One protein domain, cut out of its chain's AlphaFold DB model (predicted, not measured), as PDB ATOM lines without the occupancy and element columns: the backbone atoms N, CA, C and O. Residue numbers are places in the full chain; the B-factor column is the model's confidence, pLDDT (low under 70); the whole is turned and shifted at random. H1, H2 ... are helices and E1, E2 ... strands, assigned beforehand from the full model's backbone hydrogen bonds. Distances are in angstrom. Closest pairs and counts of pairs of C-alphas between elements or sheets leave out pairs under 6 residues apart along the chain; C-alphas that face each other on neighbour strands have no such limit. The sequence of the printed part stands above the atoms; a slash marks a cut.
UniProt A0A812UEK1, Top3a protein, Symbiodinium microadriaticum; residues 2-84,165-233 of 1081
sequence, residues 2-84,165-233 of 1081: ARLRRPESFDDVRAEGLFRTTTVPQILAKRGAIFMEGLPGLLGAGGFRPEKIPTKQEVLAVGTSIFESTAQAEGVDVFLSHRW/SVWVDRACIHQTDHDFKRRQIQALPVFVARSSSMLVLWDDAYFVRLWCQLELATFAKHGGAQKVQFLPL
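AT A GLANCE: This is residues 2 to 84 and 165 to 233 of the 1081 residues of the protein "Top3a protein" of Symbiodinium microadriaticum (UniProt A0A812UEK1). A strongly twisted sheet of five strands makes one side of the model, with the long helix H8 covering E2 and E4 on one face and the short H7 beside H8. Near the middle the short helix H5 sits next to E1, and from it H4 and then H3 reach toward the other end of the longest axis, while H1 and H6 lie to the outside and touch no helix. The printed part has 152 residues with eight named helices and five named strands, in the order H1 E1 H2 H3 H4 E2 E3 H5 H6 H7 E4 H8 E5. The sheet runs E1, E3, E2, E4, E5 and is mixed, and the class is mixed, helices and strands. The whole is compact, with a radius of gyration of the C-alphas of 15.5 A and spans of 47 by 36 by 29 A.

HOW THE PARTS SIT: Start at H1, residues 10 to 15, which is not on the sheet. A tight link leads to the edge strand E1, residues 20 to 23, and directly to H2, residues 24 to 28, which only grazes the sheet with residues 24 to 27. H3, residues 38 to 45, and H4, residues 56 to 68, touch at a steep tilt of 57 degrees, with Leu 43 and Val 62 their closest C-alphas at 6.3 A. H4 only grazes the sheet, with residues 66 to 68. Go on to E2, residues 76 to 82, and across the cut to E3, residues 165 to 167. E3 is antiparallel to E1, where N 22 and O 166 are within hydrogen-bond range at 2.9 A, and parallel to E2, where N 167 and O 78 are at 3.0 A. H5, residues 169 to 172, only grazes the sheet; H4, with residues 66 to 67 alone, only just touches H5, with 3 pairs of C-alphas within 8 A, the closest being Phe 67 and Ala 171 at 5.3 A. H6, residues 178 to 186, and H7, residues 188 to 193, meet only through their link; H7 only grazes the sheet, with residues 191 to 193. E4, residues 195 to 202, is parallel to E2, with N 199 and O 79 at 2.8 A. Look next at H8, residues 210 to 223, over E2 and E4 at a height over the sheet of 9.3 A, on one face of the sheet, two layers of helix and strands. H7 and H8 touch, their closest C-alphas Ala 193 and His 222 at 5.6 A, at a shallow tilt of 33 degrees, only just short of steep. The edge strand E5, residues 228 to 232, is parallel to E4, with N 229 and O 198 at 2.8 A; E4, H8 and E5 form a strand-helix-strand unit, two parallel neighbours with a helix between, and its crossover is right-handed. Every O i to N i+4 pair is within range in H1, H2, H3, H4, H6 and H7, but 9 of 10 in H8, and H5 is too short for such a pair.

IN THESE COORDINATES: Find C-alpha 10 at (-41.955, -44.440, 32.883), where H1 begins. H4 runs 18.5 A from C-alpha 56 to 68, E2 16.5 A, E4 18.5 A and H8 19.6 A, from C-alpha 210 at (-47.215, -30.654, 12.795). E5 ends at C-alpha 232, at (-60.370, -20.382, 21.682).

THE WHOLE: The two C-alphas farthest apart are those of Lys 52 and Gly 224, 47.7 A. Residues 85 to 164 are not printed, and C-alphas 84 and 165 stand 20.7 A apart across this cut. Of the links printed whole, none is long. The mean pLDDT of the printed part is 82.1; residues 2 to 9, residue 50 and residue 223 are under 70.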
ATOM      1  N   ALA A   2     -30.559 -40.484  15.372       37.94
ATOM      2  CA  ALA A   2     -30.847 -40.857  16.772       37.94
ATOM      3  C   ALA A   2     -31.588 -39.769  17.590       37.94
ATOM      4  O   ALA A   2     -31.202 -39.475  18.718       37.94
ATOM      5  N   ARG A   3     -32.608 -39.106  17.014       41.53
ATOM      6  CA  ARG A   3     -33.341 -38.023  17.707       41.53
ATOM      7  C   ARG A   3     -34.659 -38.432  18.357       41.53
ATOM      8  O   ARG A   3     -35.015 -37.777  19.323       41.53
ATOM      9  N   LEU A   4     -35.317 -39.494  17.901       43.19
ATOM     10  CA  LEU A   4     -36.540 -40.041  18.492       43.19
ATOM     11  C   LEU A   4     -36.450 -41.578  18.416       43.19
ATOM     12  O   LEU A   4     -36.464 -42.142  17.323       43.19
ATOM     13  N   ARG A   5     -36.258 -42.251  19.559       46.09
ATOM     14  CA  ARG A   5     -36.331 -43.722  19.711       46.09
ATOM     15  C   ARG A   5     -37.517 -44.076  20.627       46.09
ATOM     16  O   ARG A   5     -38.239 -43.176  21.040       46.09
ATOM     17  N   ARG A   6     -37.759 -45.381  20.833       48.50
ATOM     18  CA  ARG A   6     -38.898 -45.940  21.593       48.50
ATOM     19  C   ARG A   6     -39.148 -45.201  22.920       48.50
ATOM     20  O   ARG A   6     -38.172 -44.757  23.517       48.50
ATOM     21  N   PRO A   7     -40.407 -45.146  23.401       49.34
ATOM     22  CA  PRO A   7     -40.688 -44.660  24.744       49.34
ATOM     23  C   PRO A   7     -39.875 -45.471  25.758       49.34
ATOM     24  O   PRO A   7     -39.960 -46.701  25.793       49.34
ATOM     25  N   GLU A   8     -39.069 -44.761  26.539       54.41
ATOM     26  CA  GLU A   8     -38.445 -45.262  27.762       54.41
ATOM     27  C   GLU A   8     -39.545 -45.727  28.728       54.41
ATOM     28  O   GLU A   8     -40.688 -45.247  28.651       54.41
ATOM     29  N   SER A   9     -39.241 -46.670  29.628       66.38
ATOM     30  CA  SER A   9     -40.230 -47.008  30.651       66.38
ATOM     31  C   SER A   9     -40.467 -45.770  31.518       66.38
ATOM     32  O   SER A   9     -39.574 -44.940  31.706       66.38
ATOM     33  N   PHE A  10     -41.682 -45.605  32.043       74.75
ATOM     34  CA  PHE A  10     -41.955 -44.440  32.883       74.75
ATOM     35  C   PHE A  10     -41.052 -44.403  34.127       74.75
ATOM     36  O   PHE A  10     -40.737 -43.323  34.621       74.75
ATOM     37  N   ASP A  11     -40.605 -45.568  34.592       76.50
ATOM     38  CA  ASP A  11     -39.706 -45.695  35.731       76.50
ATOM     39  C   ASP A  11     -38.292 -45.185  35.401       76.50
ATOM     40  O   ASP A  11     -37.709 -44.493  36.234       76.50
ATOM     41  N   ASP A  12     -37.796 -45.383  34.172       77.62
ATOM     42  CA  ASP A  12     -36.542 -44.771  33.689       77.62
ATOM     43  C   ASP A  12     -36.679 -43.237  33.612       77.62
ATOM     44  O   ASP A  12     -35.883 -42.489  34.184       77.62
ATOM     45  N   VAL A  13     -37.759 -42.759  32.978       80.38
ATOM     46  CA  VAL A  13     -38.081 -41.324  32.825       80.38
ATOM     47  C   VAL A  13     -38.198 -40.619  34.184       80.38
ATOM     48  O   VAL A  13     -37.812 -39.451  34.332       80.38
ATOM     49  N   ARG A  14     -38.728 -41.329  35.186       79.81
ATOM     50  CA  ARG A  14     -38.849 -40.881  36.576       79.81
ATOM     51  C   ARG A  14     -37.502 -40.910  37.299       79.81
ATOM     52  O   ARG A  14     -37.171 -39.922  37.950       79.81
ATOM     53  N   ALA A  15     -36.728 -41.989  37.176       80.25
ATOM     54  CA  ALA A  15     -35.415 -42.136  37.807       80.25
ATOM     55  C   ALA A  15     -34.409 -41.083  37.312       80.25
ATOM     56  O   ALA A  15     -33.649 -40.529  38.106       80.25
ATOM     57  N   GLU A  16     -34.454 -40.736  36.023       82.44
ATOM     58  CA  GLU A  16     -33.643 -39.662  35.436       82.44
ATOM     59  C   GLU A  16     -34.192 -38.247  35.712       82.44
ATOM     60  O   GLU A  16     -33.557 -37.247  35.360       82.44
ATOM     61  N   GLY A  17     -35.368 -38.126  36.339       82.31
ATOM     62  CA  GLY A  17     -35.972 -36.837  36.680       82.31
ATOM     63  C   GLY A  17     -36.428 -36.008  35.474       82.31
ATOM     64  O   GLY A  17     -36.535 -34.781  35.587       82.31
ATOM     65  N   LEU A  18     -36.667 -36.659  34.329       85.00
ATOM     66  CA  LEU A  18     -36.995 -36.019  33.051       85.00
ATOM     67  C   LEU A  18     -38.410 -35.424  33.038       85.00
ATOM     68  O   LEU A  18     -38.637 -34.422  32.358       85.00
ATOM     69  N   PHE A  19     -39.362 -36.008  33.772       88.44
ATOM     70  CA  PHE A  19     -40.739 -35.511  33.826       88.44
ATOM     71  C   PHE A  19     -40.931 -34.493  34.957       88.44
ATOM     72  O   PHE A  19     -40.748 -34.799  36.138       88.44
ATOM     73  N   ARG A  20     -41.300 -33.259  34.587       89.94
ATOM     74  CA  ARG A  20     -41.486 -32.133  35.514       89.94
ATOM     75  C   ARG A  20     -42.744 -31.332  35.205       89.94
ATOM     76  O   ARG A  20     -43.158 -31.250  34.051       89.94
ATOM     77  N   THR A  21     -43.311 -30.685  36.218       91.25
ATOM     78  CA  THR A  21     -44.526 -29.861  36.129       91.25
ATOM     79  C   THR A  21     -44.332 -28.498  36.794       91.25
ATOM     80  O   THR A  21     -43.478 -28.304  37.661       91.25
ATOM     81  N   THR A  22     -45.120 -27.521  36.358       91.56
ATOM     82  CA  THR A  22     -45.197 -26.179  36.945       91.56
ATOM     83  C   THR A  22     -46.636 -25.897  37.387       91.56
ATOM     84  O   THR A  22     -47.498 -26.773  37.341       91.56
ATOM     85  N   THR A  23     -46.916 -24.681  37.841       90.38
ATOM     86  CA  THR A  23     -48.224 -24.274  38.363       90.38
ATOM     87  C   THR A  23     -48.740 -23.047  37.616       90.38
ATOM     88  O   THR A  23     -47.967 -22.207  37.143       90.38
ATOM     89  N   VAL A  24     -50.063 -22.888  37.527       87.50
ATOM     90  CA  VAL A  24     -50.664 -21.719  36.854       87.50
ATOM     91  C   VAL A  24     -50.191 -20.378  37.446       87.50
ATOM     92  O   VAL A  24     -49.855 -19.487  36.662       87.50
ATOM     93  N   PRO A  25     -50.065 -20.194  38.779       87.56
ATOM     94  CA  PRO A  25     -49.507 -18.964  39.333       87.56
ATOM     95  C   PRO A  25     -48.085 -18.658  38.856       87.56
ATOM     96  O   PRO A  25     -47.796 -17.492  38.609       87.56
ATOM     97  N   GLN A  26     -47.213 -19.660  38.677       85.38
ATOM     98  CA  GLN A  26     -45.859 -19.453  38.138       85.38
ATOM     99  C   GLN A  26     -45.901 -19.003  36.668       85.38
ATOM    100  O   GLN A  26     -45.269 -18.005  36.316       85.38
ATOM    101  N   ILE A  27     -46.717 -19.663  35.836       86.31
ATOM    102  CA  ILE A  27     -46.941 -19.296  34.423       86.31
ATOM    103  C   ILE A  27     -47.461 -17.849  34.291       86.31
ATOM    104  O   ILE A  27     -47.033 -17.097  33.407       86.31
ATOM    105  N   LEU A  28     -48.371 -17.431  35.179       87.19
ATOM    106  CA  LEU A  28     -49.002 -16.106  35.139       87.19
ATOM    107  C   LEU A  28     -48.211 -15.005  35.874       87.19
ATOM    108  O   LEU A  28     -48.385 -13.833  35.534       87.19
ATOM    109  N   ALA A  29     -47.301 -15.335  36.802       76.88
ATOM    110  CA  ALA A  29     -46.594 -14.373  37.668       76.88
ATOM    111  C   ALA A  29     -45.853 -13.249  36.920       76.88
ATOM    112  O   ALA A  29     -45.727 -12.134  37.429       76.88
ATOM    113  N   LYS A  30     -45.371 -13.513  35.699       81.81
ATOM    114  CA  LYS A  30     -44.728 -12.515  34.822       81.81
ATOM    115  C   LYS A  30     -45.650 -12.049  33.687       81.81
ATOM    116  O   LYS A  30     -45.186 -11.795  32.579       81.81
ATOM    117  N   ARG A  31     -46.966 -11.961  33.935       83.31
ATOM    118  CA  ARG A  31     -47.997 -11.545  32.954       83.31
ATOM    119  C   ARG A  31     -47.944 -12.367  31.654       83.31
ATOM    120  O   ARG A  31     -48.049 -11.830  30.553       83.31
ATOM    121  N   GLY A  32     -47.698 -13.673  31.788       82.38
ATOM    122  CA  GLY A  32     -47.566 -14.592  30.655       82.38
ATOM    123  C   GLY A  32     -46.316 -14.375  29.791       82.38
ATOM    124  O   GLY A  32     -46.320 -14.785  28.634       82.38
ATOM    125  N   ALA A  33     -45.246 -13.749  30.306       83.62
ATOM    126  CA  ALA A  33     -43.989 -13.558  29.565       83.62
ATOM    127  C   ALA A  33     -43.411 -14.866  28.992       83.62
ATOM    128  O   ALA A  33     -42.849 -14.848  27.897       83.62
ATOM    129  N   ILE A  34     -43.642 -15.997  29.675       84.44
ATOM    130  CA  ILE A  34     -43.296 -17.341  29.197       84.44
ATOM    131  C   ILE A  34     -43.836 -17.642  27.794       84.44
ATOM    132  O   ILE A  34     -43.143 -18.323  27.047       84.44
ATOM    133  N   PHE A  35     -44.981 -17.066  27.400       86.44
ATOM    134  CA  PHE A  35     -45.618 -17.253  26.092       86.44
ATOM    135  C   PHE A  35     -45.122 -16.324  24.972       86.44
ATOM    136  O   PHE A  35     -45.602 -16.448  23.847       86.44
ATOM    137  N   MET A  36     -44.209 -15.379  25.237       83.25
ATOM    138  CA  MET A  36     -43.638 -14.553  24.161       83.25
ATOM    139  C   MET A  36     -42.681 -15.360  23.284       83.25
ATOM    140  O   MET A  36     -41.970 -16.239  23.765       83.25
ATOM    141  N   GLU A  37     -42.611 -15.043  21.999       76.44
ATOM    142  CA  GLU A  37     -41.708 -15.730  21.082       76.44
ATOM    143  C   GLU A  37     -40.233 -15.325  21.287       76.44
ATOM    144  O   GLU A  37     -39.918 -14.221  21.740       76.44
ATOM    145  N   GLY A  38     -39.322 -16.250  20.972       77.25
ATOM    146  CA  GLY A  38     -37.877 -16.020  20.976       77.25
ATOM    147  C   GLY A  38     -37.238 -15.697  22.336       77.25
ATOM    148  O   GLY A  38     -37.794 -15.923  23.415       77.25
ATOM    149  N   LEU A  39     -36.018 -15.158  22.258       76.38
ATOM    150  CA  LEU A  39     -35.177 -14.802  23.405       76.38
ATOM    151  C   LEU A  39     -35.835 -13.808  24.395       76.38
ATOM    152  O   LEU A  39     -35.696 -14.030  25.600       76.38
ATOM    153  N   PRO A  40     -36.597 -12.773  23.968       77.81
ATOM    154  CA  PRO A  40     -37.277 -11.870  24.900       77.81
ATOM    155  C   PRO A  40     -38.283 -12.575  25.821       77.81
ATOM    156  O   PRO A  40     -38.476 -12.144  26.958       77.81
ATOM    157  N   GLY A  41     -38.915 -13.661  25.360       76.44
ATOM    158  CA  GLY A  41     -39.831 -14.455  26.182       76.44
ATOM    159  C   GLY A  41     -39.128 -15.302  27.233       76.44
ATOM    160  O   GLY A  41     -39.574 -15.338  28.378       76.44
ATOM    161  N   LEU A  42     -37.998 -15.917  26.876       77.25
ATOM    162  CA  LEU A  42     -37.152 -16.640  27.829       77.25
ATOM    163  C   LEU A  42     -36.647 -15.694  28.934       77.25
ATOM    164  O   LEU A  42     -36.844 -15.957  30.116       77.25
ATOM    165  N   LEU A  43     -36.089 -14.545  28.543       79.00
ATOM    166  CA  LEU A  43     -35.591 -13.514  29.461       79.00
ATOM    167  C   LEU A  43     -36.688 -12.946  30.367       79.00
ATOM    168  O   LEU A  43     -36.516 -12.894  31.585       79.00
ATOM    169  N   GLY A  44     -37.838 -12.582  29.795       76.50
ATOM    170  CA  GLY A  44     -38.967 -12.055  30.561       76.50
ATOM    171  C   GLY A  44     -39.570 -13.071  31.539       76.50
ATOM    172  O   GLY A  44     -40.015 -12.679  32.620       76.50
ATOM    173  N   ALA A  45     -39.561 -14.366  31.201       75.50
ATOM    174  CA  ALA A  45     -40.027 -15.433  32.087       75.50
ATOM    175  C   ALA A  45     -39.126 -15.600  33.323       75.50
ATOM    176  O   ALA A  45     -39.643 -15.647  34.438       75.50
ATOM    177  N   GLY A  46     -37.799 -15.576  33.149       73.06
ATOM    178  CA  GLY A  46     -36.844 -15.561  34.267       73.06
ATOM    179  C   GLY A  46     -36.698 -14.197  34.957       73.06
ATOM    180  O   GLY A  46     -35.883 -14.046  35.858       73.06
ATOM    181  N   GLY A  47     -37.486 -13.190  34.564       72.94
ATOM    182  CA  GLY A  47     -37.530 -11.882  35.221       72.94
ATOM    183  C   GLY A  47     -36.431 -10.890  34.825       72.94
ATOM    184  O   GLY A  47     -36.348  -9.833  35.450       72.94
ATOM    185  N   PHE A  48     -35.632 -11.182  33.796       76.50
ATOM    186  CA  PHE A  48     -34.617 -10.264  33.272       76.50
ATOM    187  C   PHE A  48     -35.274  -9.036  32.615       76.50
ATOM    188  O   PHE A  48     -36.224  -9.167  31.837       76.50
ATOM    189  N   ARG A  49     -34.765  -7.833  32.914       70.81
ATOM    190  CA  ARG A  49     -35.242  -6.562  32.341       70.81
ATOM    191  C   ARG A  49     -34.282  -6.071  31.248       70.81
ATOM    192  O   ARG A  49     -33.073  -6.096  31.471       70.81
ATOM    193  N   PRO A  50     -34.780  -5.615  30.083       62.06
ATOM    194  CA  PRO A  50     -33.940  -5.199  28.962       62.06
ATOM    195  C   PRO A  50     -33.380  -3.779  29.159       62.06
ATOM    196  O   PRO A  50     -33.747  -2.850  28.449       62.06
ATOM    197  N   GLU A  51     -32.484  -3.616  30.132       71.12
ATOM    198  CA  GLU A  51     -31.697  -2.385  30.342       71.12
ATOM    199  C   GLU A  51     -30.334  -2.448  29.619       71.12
ATOM    200  O   GLU A  51     -29.671  -1.432  29.425       71.12
ATOM    201  N   LYS A  52     -29.929  -3.645  29.174       78.75
ATOM    202  CA  LYS A  52     -28.714  -3.923  28.392       78.75
ATOM    203  C   LYS A  52     -28.914  -5.144  27.489       78.75
ATOM    204  O   LYS A  52     -29.849  -5.923  27.688       78.75
ATOM    205  N   ILE A  53     -27.998  -5.357  26.542       77.00
ATOM    206  CA  ILE A  53     -27.896  -6.634  25.820       77.00
ATOM    207  C   ILE A  53     -27.469  -7.720  26.829       77.00
ATOM    208  O   ILE A  53     -26.468  -7.531  27.524       77.00
ATOM    209  N   PRO A  54     -28.207  -8.840  26.947       80.62
ATOM    210  CA  PRO A  54     -27.893  -9.910  27.887       80.62
ATOM    211  C   PRO A  54     -26.644 -10.679  27.449       80.62
ATOM    212  O   PRO A  54     -26.488 -11.041  26.279       80.62
ATOM    213  N   THR A  55     -25.766 -10.981  28.398       84.50
ATOM    214  CA  THR A  55     -24.609 -11.853  28.164       84.50
ATOM    215  C   THR A  55     -25.038 -13.316  28.005       84.50
ATOM    216  O   THR A  55     -26.084 -13.740  28.501       84.50
ATOM    217  N   LYS A  56     -24.194 -14.139  27.366       82.06
ATOM    218  CA  LYS A  56     -24.439 -15.588  27.228       82.06
ATOM    219  C   LYS A  56     -24.671 -16.268  28.586       82.06
ATOM    220  O   LYS A  56     -25.522 -17.145  28.678       82.06
ATOM    221  N   GLN A  57     -23.951 -15.856  29.632       83.00
ATOM    222  CA  GLN A  57     -24.119 -16.394  30.987       83.00
ATOM    223  C   GLN A  57     -25.476 -16.015  31.597       83.00
ATOM    224  O   GLN A  57     -26.133 -16.882  32.164       83.00
ATOM    225  N   GLU A  58     -25.944 -14.775  31.423       81.50
ATOM    226  CA  GLU A  58     -27.267 -14.346  31.906       81.50
ATOM    227  C   GLU A  58     -28.411 -15.091  31.198       81.50
ATOM    228  O   GLU A  58     -29.360 -15.514  31.853       81.50
ATOM    229  N   VAL A  59     -28.301 -15.330  29.884       80.25
ATOM    230  CA  VAL A  59     -29.275 -16.150  29.133       80.25
ATOM    231  C   VAL A  59     -29.317 -17.591  29.657       80.25
ATOM    232  O   VAL A  59     -30.401 -18.156  29.812       80.25
ATOM    233  N   LEU A  60     -28.152 -18.182  29.947       81.25
ATOM    234  CA  LEU A  60     -28.060 -19.538  30.498       81.25
ATOM    235  C   LEU A  60     -28.641 -19.605  31.922       81.25
ATOM    236  O   LEU A  60     -29.481 -20.459  32.194       81.25
ATOM    237  N   ALA A  61     -28.272 -18.671  32.802       81.44
ATOM    238  CA  ALA A  61     -28.777 -18.609  34.174       81.44
ATOM    239  C   ALA A  61     -30.307 -18.452  34.229       81.44
ATOM    240  O   ALA A  61     -30.975 -19.147  34.991       81.44
ATOM    241  N   VAL A  62     -30.881 -17.604  33.368       82.94
ATOM    242  CA  VAL A  62     -32.338 -17.456  33.204       82.94
ATOM    243  C   VAL A  62     -32.993 -18.772  32.776       82.94
ATOM    244  O   VAL A  62     -33.998 -19.173  33.360       82.94
ATOM    245  N   GLY A  63     -32.444 -19.448  31.761       80.50
ATOM    246  CA  GLY A  63     -33.011 -20.698  31.247       80.50
ATOM    247  C   GLY A  63     -32.996 -21.833  32.275       80.50
ATOM    248  O   GLY A  63     -33.968 -22.580  32.368       80.50
ATOM    249  N   THR A  64     -31.929 -21.921  33.071       84.00
ATOM    250  CA  THR A  64     -31.809 -22.879  34.177       84.00
ATOM    251  C   THR A  64     -32.742 -22.517  35.340       84.00
ATOM    252  O   THR A  64     -33.500 -23.374  35.781       84.00
ATOM    253  N   SER A  65     -32.806 -21.247  35.755       84.25
ATOM    254  CA  SER A  65     -33.677 -20.793  36.854       84.25
ATOM    255  C   SER A  65     -35.171 -21.055  36.600       84.25
ATOM    256  O   SER A  65     -35.900 -21.454  37.510       84.25
ATOM    257  N   ILE A  66     -35.639 -20.895  35.354       84.25
ATOM    258  CA  ILE A  66     -37.017 -21.254  34.975       84.25
ATOM    259  C   ILE A  66     -37.254 -22.756  35.183       84.25
ATOM    260  O   ILE A  66     -38.269 -23.136  35.767       84.25
ATOM    261  N   PHE A  67     -36.321 -23.600  34.738       86.44
ATOM    262  CA  PHE A  67     -36.439 -25.053  34.850       86.44
ATOM    263  C   PHE A  67     -36.379 -25.528  36.310       86.44
ATOM    264  O   PHE A  67     -37.210 -26.333  36.731       86.44
ATOM    265  N   GLU A  68     -35.464 -24.981  37.112       86.56
ATOM    266  CA  GLU A  68     -35.350 -25.259  38.551       86.56
ATOM    267  C   GLU A  68     -36.614 -24.884  39.339       86.56
ATOM    268  O   GLU A  68     -36.914 -25.521  40.345       86.56
ATOM    269  N   SER A  69     -37.403 -23.910  38.866       85.50
ATOM    270  CA  SER A  69     -38.681 -23.540  39.496       85.50
ATOM    271  C   SER A  69     -39.822 -24.557  39.292       85.50
ATOM    272  O   SER A  69     -40.895 -24.406  39.883       85.50
ATOM    273  N   THR A  70     -39.611 -25.587  38.467       90.31
ATOM    274  CA  THR A  70     -40.553 -26.703  38.261       90.31
ATOM    275  C   THR A  70     -40.270 -27.859  39.228       90.31
ATOM    276  O   THR A  70     -39.146 -27.998  39.706       90.31
ATOM    277  N   ALA A  71     -41.245 -28.730  39.491       87.56
ATOM    278  CA  ALA A  71     -41.076 -29.920  40.338       87.56
ATOM    279  C   ALA A  71     -41.048 -31.210  39.500       87.56
ATOM    280  O   ALA A  71     -41.706 -31.274  38.467       87.56
ATOM    281  N   GLN A  72     -40.325 -32.247  39.940       88.69
ATOM    282  CA  GLN A  72     -40.492 -33.604  39.390       88.69
ATOM    283  C   GLN A  72     -41.877 -34.149  39.765       88.69
ATOM    284  O   GLN A  72     -42.369 -33.857  40.856       88.69
ATOM    285  N   ALA A  73     -42.506 -34.922  38.879       85.06
ATOM    286  CA  ALA A  73     -43.876 -35.398  39.079       85.06
ATOM    287  C   ALA A  73     -44.109 -36.816  38.536       85.06
ATOM    288  O   ALA A  73     -43.411 -37.274  37.636       85.06
ATOM    289  N   GLU A  74     -45.135 -37.488  39.060       84.56
ATOM    290  CA  GLU A  74     -45.592 -38.811  38.591       84.56
ATOM    291  C   GLU A  74     -46.726 -38.724  37.547       84.56
ATOM    292  O   GLU A  74     -47.009 -39.681  36.824       84.56
ATOM    293  N   GLY A  75     -47.361 -37.556  37.447       85.56
ATOM    294  CA  GLY A  75     -48.470 -37.229  36.553       85.56
ATOM    295  C   GLY A  75     -48.641 -35.711  36.461       85.56
ATOM    296  O   GLY A  75     -47.990 -34.965  37.197       85.56
ATOM    297  N   VAL A  76     -49.513 -35.244  35.569       90.94
ATOM    298  CA  VAL A  76     -49.889 -33.821  35.488       90.94
ATOM    299  C   VAL A  76     -51.385 -33.658  35.233       90.94
ATOM    300  O   VAL A  76     -51.977 -34.441  34.493       90.94
ATOM    301  N   ASP A  77     -52.016 -32.645  35.826       91.25
ATOM    302  CA  ASP A  77     -53.460 -32.428  35.670       91.25
ATOM    303  C   ASP A  77     -53.809 -31.947  34.256       91.25
ATOM    304  O   ASP A  77     -54.774 -32.423  33.649       91.25
ATOM    305  N   VAL A  78     -53.014 -31.008  33.729       93.19
ATOM    306  CA  VAL A  78     -53.250 -30.359  32.432       93.19
ATOM    307  C   VAL A  78     -51.970 -30.287  31.598       93.19
ATOM    308  O   VAL A  78     -51.004 -29.615  31.967       93.19
ATOM    309  N   PHE A  79     -51.991 -30.903  30.418       93.62
ATOM    310  CA  PHE A  79     -51.012 -30.649  29.360       93.62
ATOM    311  C   PHE A  79     -51.428 -29.427  28.534       93.62
ATOM    312  O   PHE A  79     -52.535 -29.411  27.990       93.62
ATOM    313  N   LEU A  80     -50.568 -28.412  28.416       93.81
ATOM    314  CA  LEU A  80     -50.888 -27.175  27.696       93.81
ATOM    315  C   LEU A  80     -50.354 -27.180  26.253       93.81
ATOM    316  O   LEU A  80     -49.238 -26.720  25.994       93.81
ATOM    317  N   SER A  81     -51.176 -27.627  25.300       92.69
ATOM    318  CA  SER A  81     -50.828 -27.551  23.875       92.69
ATOM    319  C   SER A  81     -51.161 -26.175  23.294       92.69
ATOM    320  O   SER A  81     -52.255 -25.635  23.496       92.69
ATOM    321  N   HIS A  82     -50.201 -25.571  22.590       90.69
ATOM    322  CA  HIS A  82     -50.342 -24.229  22.024       90.69
ATOM    323  C   HIS A  82     -49.330 -23.941  20.898       90.69
ATOM    324  O   HIS A  82     -48.265 -24.553  20.793       90.69
ATOM    325  N   ARG A  83     -49.631 -22.944  20.055       87.12
ATOM    326  CA  ARG A  83     -48.681 -22.397  19.071       87.12
ATOM    327  C   ARG A  83     -47.864 -21.260  19.688       87.12
ATOM    328  O   ARG A  83     -48.392 -20.440  20.434       87.12
ATOM    329  N   TRP A  84     -46.583 -21.151  19.339       79.69
ATOM    330  CA  TRP A  84     -45.711 -20.095  19.868       79.69
ATOM    331  C   TRP A  84     -46.050 -18.684  19.357       79.69
ATOM    332  O   TRP A  84     -46.156 -17.775  20.176       79.69
ATOM    333  N   SER A 165     -51.397 -28.730  38.720       91.19
ATOM    334  CA  SER A 165     -50.156 -29.006  38.014       91.19
ATOM    335  C   SER A 165     -50.371 -28.870  36.505       91.19
ATOM    336  O   SER A 165     -51.334 -29.379  35.930       91.19
ATOM    337  N   VAL A 166     -49.473 -28.138  35.854       92.12
ATOM    338  CA  VAL A 166     -49.534 -27.849  34.420       92.12
ATOM    339  C   VAL A 166     -48.194 -28.172  33.786       92.12
ATOM    340  O   VAL A 166     -47.142 -27.811  34.317       92.12
ATOM    341  N   TRP A 167     -48.232 -28.827  32.633       93.00
ATOM    342  CA  TRP A 167     -47.052 -29.032  31.804       93.00
ATOM    343  C   TRP A 167     -47.025 -27.986  30.691       93.00
ATOM    344  O   TRP A 167     -48.000 -27.834  29.951       93.00
ATOM    345  N   VAL A 168     -45.909 -27.265  30.572       89.88
ATOM    346  CA  VAL A 168     -45.638 -26.349  29.458       89.88
ATOM    347  C   VAL A 168     -44.178 -26.490  29.034       89.88
ATOM    348  O   VAL A 168     -43.264 -26.375  29.853       89.88
ATOM    349  N   ASP A 169     -43.970 -26.730  27.743       86.56
ATOM    350  CA  ASP A 169     -42.686 -27.040  27.107       86.56
ATOM    351  C   ASP A 169     -41.532 -26.129  27.555       86.56
ATOM    352  O   ASP A 169     -40.464 -26.619  27.922       86.56
ATOM    353  N   ARG A 170     -41.728 -24.808  27.600       84.56
ATOM    354  CA  ARG A 170     -40.648 -23.875  27.962       84.56
ATOM    355  C   ARG A 170     -40.205 -23.941  29.429       84.56
ATOM    356  O   ARG A 170     -39.049 -23.626  29.697       84.56
ATOM    357  N   ALA A 171     -41.092 -24.310  30.354       85.31
ATOM    358  CA  ALA A 171     -40.732 -24.456  31.768       85.31
ATOM    359  C   ALA A 171     -40.261 -25.877  32.086       85.31
ATOM    360  O   ALA A 171     -39.263 -26.064  32.774       85.31
ATOM    361  N   CYS A 172     -40.989 -26.869  31.578       87.75
ATOM    362  CA  CYS A 172     -40.816 -28.272  31.936       87.75
ATOM    363  C   CYS A 172     -39.698 -28.964  31.141       87.75
ATOM    364  O   CYS A 172     -39.203 -29.996  31.589       87.75
ATOM    365  N   ILE A 173     -39.272 -28.405  30.000       85.56
ATOM    366  CA  ILE A 173     -38.082 -28.846  29.261       85.56
ATOM    367  C   ILE A 173     -36.916 -27.899  29.562       85.56
ATOM    368  O   ILE A 173     -37.044 -26.676  29.476       85.56
ATOM    369  N   HIS A 174     -35.758 -28.470  29.872       83.75
ATOM    370  CA  HIS A 174     -34.517 -27.759  30.134       83.75
ATOM    371  C   HIS A 174     -34.078 -26.982  28.884       83.75
ATOM    372  O   HIS A 174     -34.063 -27.521  27.776       83.75
ATOM    373  N   GLN A 175     -33.747 -25.696  29.021       79.38
ATOM    374  CA  GLN A 175     -33.509 -24.835  27.852       79.38
ATOM    375  C   GLN A 175     -32.036 -24.710  27.440       79.38
ATOM    376  O   GLN A 175     -31.773 -24.271  26.320       79.38
ATOM    377  N   THR A 176     -31.101 -25.093  28.313       82.06
ATOM    378  CA  THR A 176     -29.676 -24.722  28.217       82.06
ATOM    379  C   THR A 176     -28.739 -25.924  28.033       82.06
ATOM    380  O   THR A 176     -27.923 -25.918  27.117       82.06
ATOM    381  N   ASP A 177     -28.899 -26.985  28.826       82.50
ATOM    382  CA  ASP A 177     -28.338 -28.321  28.556       82.50
ATOM    383  C   ASP A 177     -29.029 -28.944  27.330       82.50
ATOM    384  O   ASP A 177     -30.238 -29.186  27.335       82.50
ATOM    385  N   HIS A 178     -28.254 -29.199  26.273       78.75
ATOM    386  CA  HIS A 178     -28.735 -29.736  25.002       78.75
ATOM    387  C   HIS A 178     -28.930 -31.261  24.978       78.75
ATOM    388  O   HIS A 178     -29.648 -31.747  24.098       78.75
ATOM    389  N   ASP A 179     -28.311 -32.015  25.886       80.88
ATOM    390  CA  ASP A 179     -28.437 -33.475  25.966       80.88
ATOM    391  C   ASP A 179     -29.580 -33.871  26.913       80.88
ATOM    392  O   ASP A 179     -30.388 -34.737  26.562       80.88
ATOM    393  N   PHE A 180     -29.748 -33.171  28.040       81.81
ATOM    394  CA  PHE A 180     -30.940 -33.294  28.891       81.81
ATOM    395  C   PHE A 180     -32.205 -32.868  28.129       81.81
ATOM    396  O   PHE A 180     -33.180 -33.620  28.065       81.81
ATOM    397  N   LYS A 181     -32.157 -31.725  27.422       79.62
ATOM    398  CA  LYS A 181     -33.240 -31.278  26.525       79.62
ATOM    399  C   LYS A 181     -33.602 -32.325  25.470       79.62
ATOM    400  O   LYS A 181     -34.778 -32.497  25.160       79.62
ATOM    401  N   ARG A 182     -32.608 -33.025  24.906       78.00
ATOM    402  CA  ARG A 182     -32.835 -34.062  23.886       78.00
ATOM    403  C   ARG A 182     -33.597 -35.256  24.459       78.00
ATOM    404  O   ARG A 182     -34.578 -35.657  23.839       78.00
ATOM    405  N   ARG A 183     -33.196 -35.764  25.631       80.25
ATOM    406  CA  ARG A 183     -33.904 -36.852  26.334       80.25
ATOM    407  C   ARG A 183     -35.333 -36.454  26.710       80.25
ATOM    408  O   ARG A 183     -36.273 -37.176  26.410       80.25
ATOM    409  N   GLN A 184     -35.540 -35.247  27.234       81.81
ATOM    410  CA  GLN A 184     -36.895 -34.769  27.539       81.81
ATOM    411  C   GLN A 184     -37.796 -34.620  26.301       81.81
ATOM    412  O   GLN A 184     -38.983 -34.916  26.375       81.81
ATOM    413  N   ILE A 185     -37.257 -34.186  25.155       77.25
ATOM    414  CA  ILE A 185     -38.017 -34.151  23.892       77.25
ATOM    415  C   ILE A 185     -38.336 -35.578  23.405       77.25
ATOM    416  O   ILE A 185     -39.409 -35.803  22.851       77.25
ATOM    417  N   GLN A 186     -37.449 -36.549  23.645       75.56
ATOM    418  CA  GLN A 186     -37.690 -37.968  23.342       75.56
ATOM    419  C   GLN A 186     -38.799 -38.571  24.211       75.56
ATOM    420  O   GLN A 186     -39.665 -39.271  23.689       75.56
ATOM    421  N   ALA A 187     -38.825 -38.232  25.501       79.50
ATOM    422  CA  ALA A 187     -39.849 -38.657  26.452       79.50
ATOM    423  C   ALA A 187     -41.182 -37.877  26.347       79.50
ATOM    424  O   ALA A 187     -42.142 -38.220  27.040       79.50
ATOM    425  N   LEU A 188     -41.294 -36.872  25.464       81.00
ATOM    426  CA  LEU A 188     -42.503 -36.048  25.313       81.00
ATOM    427  C   LEU A 188     -43.804 -36.865  25.150       81.00
ATOM    428  O   LEU A 188     -44.786 -36.516  25.810       81.00
ATOM    429  N   PRO A 189     -43.854 -37.968  24.369       79.38
ATOM    430  CA  PRO A 189     -45.075 -38.760  24.270       79.38
ATOM    431  C   PRO A 189     -45.494 -39.407  25.601       79.38
ATOM    432  O   PRO A 189     -46.684 -39.526  25.890       79.38
ATOM    433  N   VAL A 190     -44.525 -39.771  26.449       80.69
ATOM    434  CA  VAL A 190     -44.774 -40.326  27.789       80.69
ATOM    435  C   VAL A 190     -45.355 -39.253  28.715       80.69
ATOM    436  O   VAL A 190     -46.292 -39.532  29.460       80.69
ATOM    437  N   PHE A 191     -44.871 -38.007  28.625       86.44
ATOM    438  CA  PHE A 191     -45.416 -36.874  29.387       86.44
ATOM    439  C   PHE A 191     -46.886 -36.607  29.029       86.44
ATOM    440  O   PHE A 191     -47.730 -36.447  29.913       86.44
ATOM    441  N   VAL A 192     -47.209 -36.614  27.730       84.00
ATOM    442  CA  VAL A 192     -48.583 -36.445  27.231       84.00
ATOM    443  C   VAL A 192     -49.485 -37.591  27.706       84.00
ATOM    444  O   VAL A 192     -50.586 -37.337  28.188       84.00
ATOM    445  N   ALA A 193     -49.020 -38.843  27.638       80.44
ATOM    446  CA  ALA A 193     -49.775 -40.007  28.117       80.44
ATOM    447  C   ALA A 193     -50.006 -40.007  29.645       80.44
ATOM    448  O   ALA A 193     -51.002 -40.549  30.119       80.44
ATOM    449  N   ARG A 194     -49.117 -39.368  30.419       87.06
ATOM    450  CA  ARG A 194     -49.218 -39.173  31.882       87.06
ATOM    451  C   ARG A 194     -50.006 -37.919  32.293       87.06
ATOM    452  O   ARG A 194     -49.977 -37.526  33.461       87.06
ATOM    453  N   SER A 195     -50.705 -37.290  31.349       88.81
ATOM    454  CA  SER A 195     -51.531 -36.104  31.587       88.81
ATOM    455  C   SER A 195     -53.006 -36.475  31.765       88.81
ATOM    456  O   SER A 195     -53.582 -37.167  30.930       88.81
ATOM    457  N   SER A 196     -53.650 -35.984  32.826       89.38
ATOM    458  CA  SER A 196     -55.067 -36.262  33.117       89.38
ATOM    459  C   SER A 196     -56.020 -35.607  32.110       89.38
ATOM    460  O   SER A 196     -57.090 -36.146  31.821       89.38
ATOM    461  N   SER A 197     -55.637 -34.450  31.566       91.94
ATOM    462  CA  SER A 197     -56.365 -33.710  30.531       91.94
ATOM    463  C   SER A 197     -55.407 -32.932  29.623       91.94
ATOM    464  O   SER A 197     -54.272 -32.642  30.008       91.94
ATOM    465  N   MET A 198     -55.867 -32.569  28.425       93.00
ATOM    466  CA  MET A 198     -55.145 -31.684  27.507       93.00
ATOM    467  C   MET A 198     -55.951 -30.403  27.288       93.00
ATOM    468  O   MET A 198     -57.097 -30.462  26.843       93.00
ATOM    469  N   LEU A 199     -55.346 -29.246  27.556       94.12
ATOM    470  CA  LEU A 199     -55.908 -27.930  27.260       94.12
ATOM    471  C   LEU A 199     -55.252 -27.376  25.993       94.12
ATOM    472  O   LEU A 199     -54.050 -27.107  25.968       94.12
ATOM    473  N   VAL A 200     -56.056 -27.191  24.949       93.88
ATOM    474  CA  VAL A 200     -55.636 -26.638  23.659       93.88
ATOM    475  C   VAL A 200     -55.949 -25.144  23.622       93.88
ATOM    476  O   VAL A 200     -57.114 -24.747  23.541       93.88
ATOM    477  N   LEU A 201     -54.913 -24.303  23.647       93.44
ATOM    478  CA  LEU A 201     -55.051 -22.859  23.428       93.44
ATOM    479  C   LEU A 201     -55.107 -22.579  21.921       93.44
ATOM    480  O   LEU A 201     -54.074 -22.397  21.271       93.44
ATOM    481  N   TRP A 202     -56.319 -22.589  21.365       92.81
ATOM    482  CA  TRP A 202     -56.526 -22.605  19.917       92.81
ATOM    483  C   TRP A 202     -56.388 -21.218  19.266       92.81
ATOM    484  O   TRP A 202     -57.057 -20.255  19.664       92.81
ATOM    485  N   ASP A 203     -55.559 -21.156  18.219       90.75
ATOM    486  CA  ASP A 203     -55.474 -20.067  17.243       90.75
ATOM    487  C   ASP A 203     -55.689 -20.578  15.809       90.75
ATOM    488  O   ASP A 203     -55.724 -21.784  15.557       90.75
ATOM    489  N   ASP A 204     -55.821 -19.648  14.864       89.62
ATOM    490  CA  ASP A 204     -56.122 -19.903  13.451       89.62
ATOM    491  C   ASP A 204     -55.051 -20.705  12.690       89.62
ATOM    492  O   ASP A 204     -55.309 -21.155  11.574       89.62
ATOM    493  N   ALA A 205     -53.881 -20.936  13.288       89.06
ATOM    494  CA  ALA A 205     -52.798 -21.738  12.730       89.06
ATOM    495  C   ALA A 205     -52.457 -22.971  13.593       89.06
ATOM    496  O   ALA A 205     -51.445 -23.633  13.349       89.06
ATOM    497  N   TYR A 206     -53.282 -23.313  14.590       91.19
ATOM    498  CA  TYR A 206     -53.029 -24.451  15.477       91.19
ATOM    499  C   TYR A 206     -53.008 -25.784  14.711       91.19
ATOM    500  O   TYR A 206     -52.042 -26.543  14.818       91.19
ATOM    501  N   PHE A 207     -54.027 -26.046  13.884       89.38
ATOM    502  CA  PHE A 207     -54.107 -27.265  13.064       89.38
ATOM    503  C   PHE A 207     -53.080 -27.310  11.926       89.38
ATOM    504  O   PHE A 207     -52.795 -28.379  11.398       89.38
ATOM    505  N   VAL A 208     -52.474 -26.170  11.589       86.88
ATOM    506  CA  VAL A 208     -51.419 -26.085  10.572       86.88
ATOM    507  C   VAL A 208     -50.080 -26.602  11.114       86.88
ATOM    508  O   VAL A 208     -49.217 -26.954  10.327       86.88
ATOM    509  N   ARG A 209     -49.859 -26.701  12.433       86.88
ATOM    510  CA  ARG A 209     -48.534 -27.028  12.996       86.88
ATOM    511  C   ARG A 209     -48.376 -28.514  13.339       86.88
ATOM    512  O   ARG A 209     -49.035 -29.001  14.258       86.88
ATOM    513  N   LEU A 210     -47.433 -29.199  12.685       86.38
ATOM    514  CA  LEU A 210     -47.215 -30.654  12.795       86.38
ATOM    515  C   LEU A 210     -46.894 -31.131  14.228       86.38
ATOM    516  O   LEU A 210     -47.418 -32.147  14.671       86.38
ATOM    517  N   TRP A 211     -46.099 -30.376  14.994       84.88
ATOM    518  CA  TRP A 211     -45.785 -30.723  16.392       84.88
ATOM    519  C   TRP A 211     -47.019 -30.729  17.309       84.88
ATOM    520  O   TRP A 211     -47.152 -31.628  18.134       84.88
ATOM    521  N   CYS A 212     -47.969 -29.806  17.112       88.88
ATOM    522  CA  CYS A 212     -49.240 -29.833  17.845       88.88
ATOM    523  C   CYS A 212     -50.071 -31.078  17.477       88.88
ATOM    524  O   CYS A 212     -50.828 -31.583  18.302       88.88
ATOM    525  N   GLN A 213     -49.908 -31.606  16.257       89.44
ATOM    526  CA  GLN A 213     -50.590 -32.829  15.824       89.44
ATOM    527  C   GLN A 213     -49.992 -34.076  16.481       89.44
ATOM    528  O   GLN A 213     -50.744 -34.977  16.827       89.44
ATOM    529  N   LEU A 214     -48.678 -34.113  16.735       86.00
ATOM    530  CA  LEU A 214     -48.039 -35.187  17.507       86.00
ATOM    531  C   LEU A 214     -48.525 -35.224  18.959       86.00
ATOM    532  O   LEU A 214     -48.840 -36.296  19.479       86.00
ATOM    533  N   GLU A 215     -48.601 -34.060  19.609       88.94
ATOM    534  CA  GLU A 215     -49.158 -33.926  20.961       88.94
ATOM    535  C   GLU A 215     -50.600 -34.454  20.987       88.94
ATOM    536  O   GLU A 215     -50.938 -35.333  21.784       88.94
ATOM    537  N   LEU A 216     -51.429 -33.991  20.049       88.62
ATOM    538  CA  LEU A 216     -52.837 -34.362  19.937       88.62
ATOM    539  C   LEU A 216     -53.039 -35.850  19.590       88.62
ATOM    540  O   LEU A 216     -53.898 -36.494  20.187       88.62
ATOM    541  N   ALA A 217     -52.226 -36.417  18.694       85.06
ATOM    542  CA  ALA A 217     -52.206 -37.843  18.352       85.06
ATOM    543  C   ALA A 217     -51.809 -38.714  19.551       85.06
ATOM    544  O   ALA A 217     -52.411 -39.761  19.797       85.06
ATOM    545  N   THR A 218     -50.817 -38.270  20.326       84.12
ATOM    546  CA  THR A 218     -50.381 -38.990  21.525       84.12
ATOM    547  C   THR A 218     -51.467 -38.967  22.592       84.12
ATOM    548  O   THR A 218     -51.783 -40.010  23.167       84.12
ATOM    549  N   PHE A 219     -52.079 -37.808  22.841       84.81
ATOM    550  CA  PHE A 219     -53.144 -37.705  23.834       84.81
ATOM    551  C   PHE A 219     -54.404 -38.465  23.398       84.81
ATOM    552  O   PHE A 219     -55.020 -39.144  24.216       84.81
ATOM    553  N   ALA A 220     -54.751 -38.436  22.108       80.94
ATOM    554  CA  ALA A 220     -55.864 -39.197  21.542       80.94
ATOM    555  C   ALA A 220     -55.800 -40.695  21.879       80.94
ATOM    556  O   ALA A 220     -56.816 -41.277  22.254       80.94
ATOM    557  N   LYS A 221     -54.603 -41.295  21.800       76.31
ATOM    558  CA  LYS A 221     -54.376 -42.724  22.069       76.31
ATOM    559  C   LYS A 221     -54.550 -43.120  23.547       76.31
ATOM    560  O   LYS A 221     -54.856 -44.279  23.799       76.31
ATOM    561  N   HIS A 222     -54.378 -42.196  24.501       72.25
ATOM    562  CA  HIS A 222     -54.323 -42.512  25.943       72.25
ATOM    563  C   HIS A 222     -55.420 -41.834  26.790       72.25
ATOM    564  O   HIS A 222     -55.898 -42.401  27.770       72.25
ATOM    565  N   GLY A 223     -55.824 -40.611  26.437       69.94
ATOM    566  CA  GLY A 223     -56.797 -39.805  27.183       69.94
ATOM    567  C   GLY A 223     -58.219 -39.834  26.615       69.94
ATOM    568  O   GLY A 223     -59.175 -39.674  27.376       69.94
ATOM    569  N   GLY A 224     -58.364 -40.062  25.305       75.88
ATOM    570  CA  GLY A 224     -59.638 -39.995  24.583       75.88
ATOM    571  C   GLY A 224     -60.130 -38.563  24.313       75.88
ATOM    572  O   GLY A 224     -59.751 -37.604  24.989       75.88
ATOM    573  N   ALA A 225     -61.005 -38.412  23.314       80.19
ATOM    574  CA  ALA A 225     -61.435 -37.107  22.792       80.19
ATOM    575  C   ALA A 225     -62.083 -36.187  23.844       80.19
ATOM    576  O   ALA A 225     -61.821 -34.989  23.856       80.19
ATOM    577  N   GLN A 226     -62.873 -36.745  24.766       79.88
ATOM    578  CA  GLN A 226     -63.599 -35.984  25.795       79.88
ATOM    579  C   GLN A 226     -62.682 -35.359  26.870       79.88
ATOM    580  O   GLN A 226     -63.119 -34.484  27.617       79.88
ATOM    581  N   LYS A 227     -61.404 -35.770  26.955       85.56
ATOM    582  CA  LYS A 227     -60.403 -35.156  27.850       85.56
ATOM    583  C   LYS A 227     -59.555 -34.072  27.164       85.56
ATOM    584  O   LYS A 227     -58.676 -33.499  27.812       85.56
ATOM    585  N   VAL A 228     -59.818 -33.771  25.886       89.50
ATOM    586  CA  VAL A 228     -59.211 -32.649  25.153       89.50
ATOM    587  C   VAL A 228     -60.151 -31.446  25.199       89.50
ATOM    588  O   VAL A 228     -61.243 -31.467  24.639       89.50
ATOM    589  N   GLN A 229     -59.722 -30.375  25.857       90.12
ATOM    590  CA  GLN A 229     -60.502 -29.155  26.048       90.12
ATOM    591  C   GLN A 229     -59.969 -28.059  25.123       90.12
ATOM    592  O   GLN A 229     -58.847 -27.584  25.296       90.12
ATOM    593  N   PHE A 230     -60.767 -27.642  24.139       91.19
ATOM    594  CA  PHE A 230     -60.421 -26.525  23.257       91.19
ATOM    595  C   PHE A 230     -60.847 -25.201  23.885       91.19
ATOM    596  O   PHE A 230     -62.022 -24.996  24.187       91.19
ATOM    597  N   LEU A 231     -59.893 -24.281  24.036       91.19
ATOM    598  CA  LEU A 231     -60.124 -22.939  24.554       91.19
ATOM    599  C   LEU A 231     -59.711 -21.891  23.507       91.19
ATOM    600  O   LEU A 231     -58.527 -21.556  23.400       91.19
ATOM    601  N   PRO A 232     -60.666 -21.365  22.715       89.88
ATOM    602  CA  PRO A 232     -60.370 -20.382  21.682       89.88
ATOM    603  C   PRO A 232     -59.856 -19.065  22.270       89.88
ATOM    604  O   PRO A 232     -60.489 -18.460  23.140       89.88
ATOM    605  N   LEU A 233     -58.741 -18.561  21.737       90.19
ATOM    606  CA  LEU A 233     -58.066 -17.362  22.251       90.19
ATOM    607  C   LEU A 233     -58.880 -16.050  22.142       90.19
ATOM    608  O   LEU A 233     -58.506 -15.050  22.756       90.19
TER     609      LEU A 233